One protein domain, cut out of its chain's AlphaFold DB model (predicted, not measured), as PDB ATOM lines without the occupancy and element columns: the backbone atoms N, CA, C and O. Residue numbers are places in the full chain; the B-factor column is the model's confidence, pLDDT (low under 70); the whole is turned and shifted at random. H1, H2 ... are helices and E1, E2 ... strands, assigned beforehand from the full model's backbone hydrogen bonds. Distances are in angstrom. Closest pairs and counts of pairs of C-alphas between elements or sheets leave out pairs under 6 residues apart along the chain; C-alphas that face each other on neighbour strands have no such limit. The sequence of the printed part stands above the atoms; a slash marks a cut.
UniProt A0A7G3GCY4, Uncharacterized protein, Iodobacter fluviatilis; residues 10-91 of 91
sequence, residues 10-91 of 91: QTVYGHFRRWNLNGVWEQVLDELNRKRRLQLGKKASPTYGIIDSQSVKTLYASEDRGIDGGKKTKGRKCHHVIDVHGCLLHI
ATOM      1  N   GLN A  10      40.337  10.553  -8.404       94.25
ATOM      2  CA  GLN A  10      40.121  10.342  -9.834       94.25
ATOM      3  C   GLN A  10      38.659  10.028 -10.143       94.25
ATOM      4  O   GLN A  10      38.128  10.503 -11.144       94.25
ATOM      5  N   THR A  11      37.993   9.262  -9.277       93.50
ATOM      6  CA  THR A  11      36.573   8.936  -9.435       93.50
ATOM      7  C   THR A  11      35.732  10.190  -9.258       93.50
ATOM      8  O   THR A  11      34.937  10.522 -10.138       93.50
ATOM      9  N   VAL A  12      35.958  10.934  -8.172       93.12
ATOM     10  CA  VAL A  12      35.240  12.186  -7.884       93.12
ATOM     11  C   VAL A  12      35.428  13.189  -9.023       93.12
ATOM     12  O   VAL A  12      34.453  13.694  -9.581       93.12
ATOM     13  N   TYR A  13      36.677  13.422  -9.428       93.50
ATOM     14  CA  TYR A  13      37.000  14.326 -10.526       93.50
ATOM     15  C   TYR A  13      36.443  13.833 -11.868       93.50
ATOM     16  O   TYR A  13      35.953  14.630 -12.662       93.50
ATOM     17  N   GLY A  14      36.453  12.523 -12.115       96.31
ATOM     18  CA  GLY A  14      35.885  11.921 -13.317       96.31
ATOM     19  C   GLY A  14      34.384  12.175 -13.446       96.31
ATOM     20  O   GLY A  14      33.919  12.543 -14.524       96.31
ATOM     21  N   HIS A  15      33.624  12.041 -12.353       95.31
ATOM     22  CA  HIS A  15      32.207  12.417 -12.330       95.31
ATOM     23  C   HIS A  15      32.023  13.916 -12.548       95.31
ATOM     24  O   HIS A  15      31.270  14.300 -13.440       95.31
ATOM     25  N   PHE A  16      32.763  14.742 -11.807       94.44
ATOM     26  CA  PHE A  16      32.706  16.194 -11.947       94.44
ATOM     27  C   PHE A  16      32.958  16.632 -13.395       94.44
ATOM     28  O   PHE A  16      32.151  17.360 -13.968       94.44
ATOM     29  N   ARG A  17      34.031  16.148 -14.027       96.12
ATOM     30  CA  ARG A  17      34.376  16.489 -15.411       96.12
ATOM     31  C   ARG A  17      33.286  16.056 -16.390       96.12
ATOM     32  O   ARG A  17      32.917  16.846 -17.249       96.12
ATOM     33  N   ARG A  18      32.759  14.832 -16.262       97.75
ATOM     34  CA  ARG A  18      31.657  14.353 -17.119       97.75
ATOM     35  C   ARG A  18      30.412  15.220 -16.975       97.75
ATOM     36  O   ARG A  18      29.785  15.536 -17.973       97.75
ATOM     37  N   TRP A  19      30.070  15.620 -15.756       97.25
ATOM     38  CA  TRP A  19      28.911  16.474 -15.500       97.25
ATOM     39  C   TRP A  19      29.069  17.873 -16.088       97.25
ATOM     40  O   TRP A  19      28.125  18.356 -16.701       97.25
ATOM     41  N   ASN A  20      30.258  18.476 -15.977       94.56
ATOM     42  CA  ASN A  20      30.550  19.754 -16.635       94.56
ATOM     43  C   ASN A  20      30.443  19.637 -18.162       94.56
ATOM     44  O   ASN A  20      29.830  20.481 -18.797       94.56
ATOM     45  N   LEU A  21      30.998  18.576 -18.761       95.81
ATOM     46  CA  LEU A  21      30.924  18.386 -20.215       95.81
ATOM     47  C   LEU A  21      29.498  18.118 -20.715       95.81
ATOM     48  O   LEU A  21      29.170  18.483 -21.837       95.81
ATOM     49  N   ASN A  22      28.667  17.481 -19.892       97.12
ATOM     50  CA  ASN A  22      27.294  17.127 -20.246       97.12
ATOM     51  C   ASN A  22      26.266  18.205 -19.861       97.12
ATOM     52  O   ASN A  22      25.069  17.961 -20.005       97.12
ATOM     53  N   GLY A  23      26.692  19.357 -19.333       95.75
ATOM     54  CA  GLY A  23      25.783  20.438 -18.948       95.75
ATOM     55  C   GLY A  23      24.878  20.112 -17.747       95.75
ATOM     56  O   GLY A  23      23.769  20.632 -17.626       95.75
ATOM     57  N   VAL A  24      25.283  19.170 -16.886       97.06
ATOM     58  CA  VAL A  24      24.440  18.688 -15.774       97.06
ATOM     59  C   VAL A  24      24.253  19.774 -14.715       97.06
ATOM     60  O   VAL A  24      23.191  19.860 -14.100       97.06
ATOM     61  N   TRP A  25      25.267  20.611 -14.489       94.50
ATOM     62  CA  TRP A  25      25.195  21.674 -13.489       94.50
ATOM     63  C   TRP A  25      24.198  22.759 -13.886       94.50
ATOM     64  O   TRP A  25      23.442  23.223 -13.040       94.50
ATOM     65  N   GLU A  26      24.152  23.094 -15.170       94.38
ATOM     66  CA  GLU A  26      23.232  24.040 -15.786       94.38
ATOM     67  C   GLU A  26      21.791  23.539 -15.643       94.38
ATOM     68  O   GLU A  26      20.935  24.260 -15.140       94.38
ATOM     69  N   GLN A  27      21.540  22.261 -15.947       96.00
ATOM     70  CA  GLN A  27      20.216  21.648 -15.773       96.00
ATOM     71  C   GLN A  27      19.748  21.663 -14.312       96.00
ATOM     72  O   GLN A  27      18.589  21.967 -14.016       96.00
ATOM     73  N   VAL A  28      20.644  21.327 -13.378       96.06
ATOM     74  CA  VAL A  28      20.340  21.367 -11.942       96.06
ATOM     75  C   VAL A  28      20.056  22.798 -11.492       96.06
ATOM     76  O   VAL A  28      19.107  23.027 -10.741       96.06
ATOM     77  N   LEU A  29      20.854  23.760 -11.954       95.31
ATOM     78  CA  LEU A  29      20.698  25.172 -11.630       95.31
ATOM     79  C   LEU A  29      19.355  25.715 -12.132       95.31
ATOM     80  O   LEU A  29      18.633  26.342 -11.356       95.31
ATOM     81  N   ASP A  30      18.978  25.405 -13.371       95.19
ATOM     82  CA  ASP A  30      17.695  25.795 -13.956       95.19
ATOM     83  C   ASP A  30      16.513  25.270 -13.139       95.19
ATOM     84  O   ASP A  30      15.600  26.025 -12.791       95.19
ATOM     85  N   GLU A  31      16.541  23.991 -12.756       96.94
ATOM     86  CA  GLU A  31      15.457  23.384 -11.985       96.94
ATOM     87  C   GLU A  31      15.372  23.948 -10.558       96.94
ATOM     88  O   GLU A  31      14.275  24.197 -10.041       96.94
ATOM     89  N   LEU A  32      16.514  24.198  -9.912       96.38
ATOM     90  CA  LEU A  32      16.556  24.836  -8.593       96.38
ATOM     91  C   LEU A  32      16.034  26.275  -8.647       96.38
ATOM     92  O   LEU A  32      15.227  26.669  -7.800       96.38
ATOM     93  N   ASN A  33      16.430  27.039  -9.664       96.25
ATOM     94  CA  ASN A  33      15.944  28.396  -9.881       96.25
ATOM     95  C   ASN A  33      14.440  28.411 -10.133       96.25
ATOM     96  O   ASN A  33      13.720  29.194  -9.511       96.25
ATOM     97  N   ARG A  34      13.944  27.503 -10.980       96.44
ATOM     98  CA  ARG A  34      12.515  27.339 -11.255       96.44
ATOM     99  C   ARG A  34      11.735  27.117  -9.960       96.44
ATOM    100  O   ARG A  34      10.762  27.826  -9.701       96.44
ATOM    101  N   LYS A  35      12.180  26.176  -9.118       97.00
ATOM    102  CA  LYS A  35      11.549  25.881  -7.819       97.00
ATOM    103  C   LYS A  35      11.574  27.087  -6.885       97.00
ATOM    104  O   LYS A  35      10.530  27.456  -6.350       97.00
ATOM    105  N   ARG A  36      12.732  27.734  -6.725       96.19
ATOM    106  CA  ARG A  36      12.890  28.913  -5.860       96.19
ATOM    107  C   ARG A  36      11.987  30.063  -6.302       96.19
ATOM    108  O   ARG A  36      11.350  30.706  -5.475       96.19
ATOM    109  N   ARG A  37      11.889  30.312  -7.606       96.00
ATOM    110  CA  ARG A  37      11.051  31.387  -8.150       96.00
ATOM    111  C   ARG A  37       9.564  31.127  -7.936       96.00
ATOM    112  O   ARG A  37       8.851  32.047  -7.541       96.00
ATOM    113  N   LEU A  38       9.113  29.887  -8.123       97.00
ATOM    114  CA  LEU A  38       7.733  29.503  -7.823       97.00
ATOM    115  C   LEU A  38       7.413  29.649  -6.326       97.00
ATOM    116  O   LEU A  38       6.346  30.153  -5.989       97.00
ATOM    117  N   GLN A  39       8.347  29.302  -5.433       96.50
ATOM    118  CA  GLN A  39       8.194  29.519  -3.985       96.50
ATOM    119  C   GLN A  39       8.061  31.004  -3.614       96.50
ATOM    120  O   GLN A  39       7.345  31.343  -2.678       96.50
ATOM    121  N   LEU A  40       8.699  31.900  -4.371       95.38
ATOM    122  CA  LEU A  40       8.578  33.354  -4.213       95.38
ATOM    123  C   LEU A  40       7.325  33.947  -4.894       95.38
ATOM    124  O   LEU A  40       7.200  35.170  -4.990       95.38
ATOM    125  N   GLY A  41       6.424  33.111  -5.423       96.25
ATOM    126  CA  GLY A  41       5.229  33.554  -6.150       96.25
ATOM    127  C   GLY A  41       5.539  34.242  -7.483       96.25
ATOM    128  O   GLY A  41       4.754  35.058  -7.967       96.25
ATOM    129  N   LYS A  42       6.709  33.972  -8.076       95.88
ATOM    130  CA  LYS A  42       7.140  34.543  -9.359       95.88
ATOM    131  C   LYS A  42       6.960  33.540 -10.498       95.88
ATOM    132  O   LYS A  42       6.829  32.337 -10.287       95.88
ATOM    133  N   LYS A  43       7.004  34.043 -11.737       95.19
ATOM    134  CA  LYS A  43       7.059  33.199 -12.942       95.19
ATOM    135  C   LYS A  43       8.307  32.315 -12.914       95.19
ATOM    136  O   LYS A  43       9.372  32.773 -12.496       95.19
ATOM    137  N   ALA A  44       8.167  31.089 -13.413       94.50
ATOM    138  CA  ALA A  44       9.225  30.082 -13.436       94.50
ATOM    139  C   ALA A  44      10.504  30.610 -14.113       94.50
ATOM    140  O   ALA A  44      11.587  30.513 -13.545       94.50
ATOM    141  N   SER A  45      10.352  31.279 -15.257       92.50
ATOM    142  CA  SER A  45      11.447  31.960 -15.952       92.50
ATOM    143  C   SER A  45      11.662  33.388 -15.421       92.50
ATOM    144  O   SER A  45      10.686  34.074 -15.078       92.50
ATOM    145  N   PRO A  46      12.917  33.865 -15.334       92.81
ATOM    146  CA  PRO A  46      13.229  35.256 -15.021       92.81
ATOM    147  C   PRO A  46      12.881  36.190 -16.185       92.81
ATOM    148  O   PRO A  46      12.946  35.804 -17.346       92.81
ATOM    149  N   THR A  47      12.514  37.431 -15.863       91.12
ATOM    150  CA  THR A  47      12.251  38.478 -16.869       91.12
ATOM    151  C   THR A  47      13.519  39.250 -17.235       91.12
ATOM    152  O   THR A  47      13.645  39.725 -18.357       91.12
ATOM    153  N   TYR A  48      14.454  39.378 -16.289       93.31
ATOM    154  CA  TYR A  48      15.692  40.136 -16.444       93.31
ATOM    155  C   TYR A  48      16.872  39.335 -15.898       93.31
ATOM    156  O   TYR A  48      16.747  38.696 -14.848       93.31
ATOM    157  N   GLY A  49      17.998  39.418 -16.606       94.25
ATOM    158  CA  GLY A  49      19.309  38.957 -16.163       94.25
ATOM    159  C   GLY A  49      20.246  40.150 -15.976       94.25
ATOM    160  O   GLY A  49      20.277  41.056 -16.806       94.25
ATOM    161  N   ILE A  50      20.985  40.157 -14.874       95.75
ATOM    162  CA  ILE A  50      22.000  41.144 -14.520       95.75
ATOM    163  C   ILE A  50      23.352  40.473 -14.727       95.75
ATOM    164  O   ILE A  50      23.599  39.407 -14.164       95.75
ATOM    165  N   ILE A  51      24.210  41.090 -15.535       95.69
ATOM    166  CA  ILE A  51      25.553  40.586 -15.823       95.69
ATOM    167  C   ILE A  51      26.558  41.438 -15.063       95.69
ATOM    168  O   ILE A  51      26.567  42.657 -15.215       95.69
ATOM    169  N   ASP A  52      27.423  40.792 -14.289       92.50
ATOM    170  CA  ASP A  52      28.556  41.453 -13.646       92.50
ATOM    171  C   ASP A  52      29.839  40.632 -13.798       92.50
ATOM    172  O   ASP A  52      29.814  39.417 -14.006       92.50
ATOM    173  N   SER A  53      30.981  41.310 -13.710       90.06
ATOM    174  CA  SER A  53      32.295  40.676 -13.731       90.06
ATOM    175  C   SER A  53      32.869  40.534 -12.321       90.06
ATOM    176  O   SER A  53      33.098  41.514 -11.609       90.06
ATOM    177  N   GLN A  54      33.197  39.305 -11.937       88.19
ATOM    178  CA  GLN A  54      33.887  38.992 -10.696       88.19
ATOM    179  C   GLN A  54      35.347  38.624 -10.959       88.19
ATOM    180  O   GLN A  54      35.663  37.747 -11.757       88.19
ATOM    181  N   SER A  55      36.254  39.258 -10.221       89.12
ATOM    182  CA  SER A  55      37.678  38.915 -10.236       89.12
ATOM    183  C   SER A  55      37.921  37.795  -9.225       89.12
ATOM    184  O   SER A  55      37.853  38.022  -8.017       89.12
ATOM    185  N   VAL A  56      38.176  36.581  -9.715       87.19
ATOM    186  CA  VAL A  56      38.372  35.377  -8.897       87.19
ATOM    187  C   VAL A  56      39.858  35.061  -8.810       87.19
ATOM    188  O   VAL A  56      40.540  34.914  -9.826       87.19
ATOM    189  N   LYS A  57      40.381  34.948  -7.585       87.25
ATOM    190  CA  LYS A  57      41.792  34.630  -7.347       87.25
ATOM    191  C   LYS A  57      42.089  33.202  -7.802       87.25
ATOM    192  O   LYS A  57      41.455  32.256  -7.346       87.25
ATOM    193  N   THR A  58      43.087  33.043  -8.665       82.31
ATOM    194  CA  THR A  58      43.520  31.733  -9.169       82.31
ATOM    195  C   THR A  58      44.902  31.374  -8.625       82.31
ATOM    196  O   THR A  58      45.789  32.232  -8.518       82.31
ATOM    197  N   LEU A  59      45.083  30.101  -8.256       72.44
ATOM    198  CA  LEU A  59      46.357  29.572  -7.753       72.44
ATOM    199  C   LEU A  59      47.299  29.191  -8.905       72.44
ATOM    200  O   LEU A  59      48.472  29.563  -8.889       72.44
ATOM    201  N   TYR A  60      46.770  28.531  -9.936       67.56
ATOM    202  CA  TYR A  60      47.536  28.051 -11.087       67.56
ATOM    203  C   TYR A  60      47.619  29.095 -12.211       67.56
ATOM    204  O   TYR A  60      46.789  30.002 -12.307       67.56
ATOM    205  N   ALA A  61      48.664  29.005 -13.038       64.88
ATOM    206  CA  ALA A  61      48.769  29.802 -14.255       64.88
ATOM    207  C   ALA A  61      47.754  29.298 -15.293       64.88
ATOM    208  O   ALA A  61      47.639  28.097 -15.514       64.88
ATOM    209  N   SER A  62      47.022  30.224 -15.901       67.31
ATOM    210  CA  SER A  62      46.141  29.998 -17.046       67.31
ATOM    211  C   SER A  62      46.381  31.126 -18.042       67.31
ATOM    212  O   SER A  62      46.787  32.212 -17.622       67.31
ATOM    213  N   GLU A  63      46.110  30.894 -19.324       69.25
ATOM    214  CA  GLU A  63      46.234  31.929 -20.364       69.25
ATOM    215  C   GLU A  63      45.342  33.145 -20.044       69.25
ATOM    216  O   GLU A  63      45.798  34.281 -20.112       69.25
ATOM    217  N   ASP A  64      44.141  32.911 -19.502       72.25
ATOM    218  CA  ASP A  64      43.187  33.959 -19.096       72.25
ATOM    219  C   ASP A  64      43.491  34.625 -17.732       72.25
ATOM    220  O   ASP A  64      42.589  35.125 -17.047       72.25
ATOM    221  N   ARG A  65      44.741  34.582 -17.252       78.06
ATOM    222  CA  ARG A  65      45.115  35.134 -15.938       78.06
ATOM    223  C   ARG A  65      45.670  36.550 -16.067       78.06
ATOM    224  O   ARG A  65      46.672  36.777 -16.732       78.06
ATOM    225  N   GLY A  66      45.095  37.481 -15.311       85.00
ATOM    226  CA  GLY A  66      45.537  38.873 -15.238       85.00
ATOM    227  C   GLY A  66      45.592  39.406 -13.809       85.00
ATOM    228  O   GLY A  66      45.411  38.679 -12.828       85.00
ATOM    229  N   ILE A  67      45.862  40.705 -13.691       86.38
ATOM    230  CA  ILE A  67      45.709  41.450 -12.440       86.38
ATOM    231  C   ILE A  67      44.574  42.445 -12.640       86.38
ATOM    232  O   ILE A  67      44.616  43.278 -13.540       86.38
ATOM    233  N   ASP A  68      43.574  42.373 -11.772       84.75
ATOM    234  CA  ASP A  68      42.625  43.464 -11.610       84.75
ATOM    235  C   ASP A  68      43.324  44.573 -10.817       84.75
ATOM    236  O   ASP A  68      43.535  44.435  -9.610       84.75
ATOM    237  N   GLY A  69      43.729  45.644 -11.503       86.06
ATOM    238  CA  GLY A  69      44.453  46.763 -10.895       86.06
ATOM    239  C   GLY A  69      43.633  47.523  -9.849       86.06
ATOM    240  O   GLY A  69      44.199  47.989  -8.861       86.06
ATOM    241  N   GLY A  70      42.307  47.580 -10.008       87.44
ATOM    242  CA  GLY A  70      41.414  48.225  -9.044       87.44
ATOM    243  C   GLY A  70      41.303  47.423  -7.748       87.44
ATOM    244  O   GLY A  70      41.375  47.981  -6.658       87.44
ATOM    245  N   LYS A  71      41.203  46.093  -7.856       84.94
ATOM    246  CA  LYS A  71      41.108  45.179  -6.700       84.94
ATOM    247  C   LYS A  71      42.463  44.658  -6.216       84.94
ATOM    248  O   LYS A  71      42.507  43.853  -5.284       84.94
ATOM    249  N   LYS A  72      43.558  45.033  -6.887       87.88
ATOM    250  CA  LYS A  72      44.924  44.511  -6.692       87.88
ATOM    251  C   LYS A  72      44.964  42.982  -6.563       87.88
ATOM    252  O   LYS A  72      45.738  42.420  -5.790       87.88
ATOM    253  N   THR A  73      44.101  42.298  -7.311       84.56
ATOM    254  CA  THR A  73      43.900  40.849  -7.203       84.56
ATOM    255  C   THR A  73      44.388  40.170  -8.471       84.56
ATOM    256  O   THR A  73      43.937  40.486  -9.570       84.56
ATOM    257  N   LYS A  74      45.301  39.208  -8.315       86.44
ATOM    258  CA  LYS A  74      45.760  38.346  -9.409       86.44
ATOM    259  C   LYS A  74      44.791  37.181  -9.585       86.44
ATOM    260  O   LYS A  74      44.584  36.407  -8.650       86.44
ATOM    261  N   GLY A  75      44.224  37.032 -10.772       89.44
ATOM    262  CA  GLY A  75      43.135  36.092 -10.988       89.44
ATOM    263  C   GLY A  75      42.595  36.089 -12.409       89.44
ATOM    264  O   GLY A  75      43.231  36.602 -13.326       89.44
ATOM    265  N   ARG A  76      41.409  35.507 -12.570       88.75
ATOM    266  CA  ARG A  76      40.625  35.531 -13.807       88.75
ATOM    267  C   ARG A  76      39.396  36.410 -13.587       88.75
ATOM    268  O   ARG A  76      38.817  36.385 -12.501       88.75
ATOM    269  N   LYS A  77      39.000  37.182 -14.600       88.19
ATOM    270  CA  LYS A  77      37.665  37.790 -14.625       88.19
ATOM    271  C   LYS A  77      36.657  36.738 -15.086       88.19
ATOM    272  O   LYS A  77      36.788  36.215 -16.187       88.19
ATOM    273  N   CYS A  78      35.682  36.436 -14.241       87.88
ATOM    274  CA  CYS A  78      34.529  35.597 -14.552       87.88
ATOM    275  C   CYS A  78      33.298  36.490 -14.716       87.88
ATOM    276  O   CYS A  78      33.156  37.460 -13.974       87.88
ATOM    277  N   HIS A  79      32.421  36.183 -15.667       91.81
ATOM    278  CA  HIS A  79      31.195  36.942 -15.898       91.81
ATOM    279  C   HIS A  79      30.008  36.119 -15.424       91.81
ATOM    280  O   HIS A  79      29.740  35.057 -15.963       91.81
ATOM    281  N   HIS A  80      29.298  36.600 -14.412       92.81
ATOM    282  CA  HIS A  80      28.147  35.895 -13.867       92.81
ATOM    283  C   HIS A  80      26.865  36.587 -14.299       92.81
ATOM    284  O   HIS A  80      26.778  37.816 -14.281       92.81
ATOM    285  N   VAL A  81      25.866  35.787 -14.655       95.44
ATOM    286  CA  VAL A  81      24.516  36.255 -14.958       95.44
ATOM    287  C   VAL A  81      23.611  35.837 -13.813       95.44
ATOM    288  O   VAL A  81      23.530  34.653 -13.498       95.44
ATOM    289  N   ILE A  82      22.925  36.790 -13.189       95.38
ATOM    290  CA  ILE A  82      21.992  36.539 -12.084       95.38
ATOM    291  C   ILE A  82      20.619  37.140 -12.379       95.38
ATOM    292  O   ILE A  82      20.504  38.084 -13.151       95.38
ATOM    293  N   ASP A  83      19.565  36.631 -11.753       94.44
ATOM    294  CA  ASP A  83      18.247  37.262 -11.800       94.44
ATOM    295  C   ASP A  83      18.078  38.354 -10.726       94.44
ATOM    296  O   ASP A  83      18.909  38.542  -9.836       94.44
ATOM    297  N   VAL A  84      16.943  39.057 -10.778       93.31
ATOM    298  CA  VAL A  84      16.589  40.129  -9.826       93.31
ATOM    299  C   VAL A  84      16.425  39.669  -8.368       93.31
ATOM    300  O   VAL A  84      16.352  40.509  -7.477       93.31
ATOM    301  N   HIS A  85      16.353  38.361  -8.104       92.06
ATOM    302  CA  HIS A  85      16.299  37.778  -6.758       92.06
ATOM    303  C   HIS A  85      17.629  37.107  -6.365       92.06
ATOM    304  O   HIS A  85      17.684  36.384  -5.366       92.06
ATOM    305  N   GLY A  86      18.698  37.320  -7.143       91.81
ATOM    306  CA  GLY A  86      20.024  36.758  -6.899       91.81
ATOM    307  C   GLY A  86      20.156  35.271  -7.242       91.81
ATOM    308  O   GLY A  86      21.003  34.587  -6.668       91.81
ATOM    309  N   CYS A  87      19.314  34.734  -8.125       93.69
ATOM    310  CA  CYS A  87      19.442  33.373  -8.646       93.69
ATOM    311  C   CYS A  87      20.452  33.357  -9.798       93.69
ATOM    312  O   CYS A  87      20.290  34.104 -10.758       93.69
ATOM    313  N   LEU A  88      21.486  32.518  -9.714       94.06
ATOM    314  CA  LEU A  88      22.503  32.389 -10.760       94.06
ATOM    315  C   LEU A  88      21.898  31.741 -12.008       94.06
ATOM    316  O   LEU A  88      21.322  30.669 -11.899       94.06
ATOM    317  N   LEU A  89      22.038  32.371 -13.169       93.31
ATOM    318  CA  LEU A  89      21.528  31.892 -14.455       93.31
ATOM    319  C   LEU A  89      22.637  31.302 -15.334       93.31
ATOM    320  O   LEU A  89      22.383  30.357 -16.067       93.31
ATOM    321  N   HIS A  90      23.853  31.858 -15.277       91.00
ATOM    322  CA  HIS A  90      24.994  31.400 -16.080       91.00
ATOM    323  C   HIS A  90      26.334  31.906 -15.509       91.00
ATOM    324  O   HIS A  90      26.359  32.940 -14.831       91.00
ATOM    325  N   ILE A  91      27.435  31.201 -15.810       85.44
ATOM    326  CA  ILE A  91      28.839  31.544 -15.485       85.44
ATOM    327  C   ILE A  91      29.717  31.501 -16.736       85.44
ATOM    328  O   ILE A  91      29.432  30.652 -17.603       85.44
TER     329      ILE A  91
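AT A GLANCE: This is residues 10 to 91 of the 91 residues of an uncharacterized protein of Iodobacter fluviatilis (UniProt A0A7G3GCY4). What shape does the model make? It is an open V: H1 and H2, one after the other, make one arm, with residues 10 to 15 and 17 to 23 sticking out, and the long ribbon of E1 and E3 makes the other. Short E4 sits between H2 and E3, and short E2 pairs at the ribbon's far end. What is printed? There are 82 residues with two named helices, then four named strands in a branched, antiparallel sheet, of mixed class. The whole is loose and flat, with a radius of gyration of the C-alphas of 16.0 A and spans of 43 by 38 by 14 A.

IN THESE COORDINATES: Where are the helices? H1, residues 10 to 21, begins at C-alpha 10 (40.121, 10.342, -9.834) and is 16.0 A long; H2, residues 24 to 39, is 22.8 A. Where are the strands? E1 is residues 49 to 57, 24.5 A; E2 66 to 68; E3 73 to 83, 26.3 A; E4 88 to 90, ending at C-alpha 90 (24.994, 31.400, -16.080).

HOW THE PARTS SIT: How is the sheet paired? E3 bends by 70 degrees at residue 76, with E1 on one side, N 50 and O 82 2.7 A apart, and E2 and E4 on the other. E2, E3 and E4 form a meander, each the antiparallel neighbour of the one before, in two hairpins: N 66 and O 75 are 2.9 A apart, N 89 and O 81 2.7 A. And the helices? H2 only grazes the sheet; its closest C-alphas to E4 are Asp 30 and Leu 89, 7.2 A. H1 is not on the sheet and is close to H2 but not clearly touching, Trp 19 and Trp 25 having the closest C-alphas, 6.7 A. In both, every O i to N i+4 pair is within hydrogen-bond range.

THE WHOLE: How far does it reach? The C-alphas farthest apart, Gly 41 and Ala 61, are 44.4 A apart. Is it whole and sure? The printed part has no cut and no long link; residues 60 to 63 are under 70 in pLDDT.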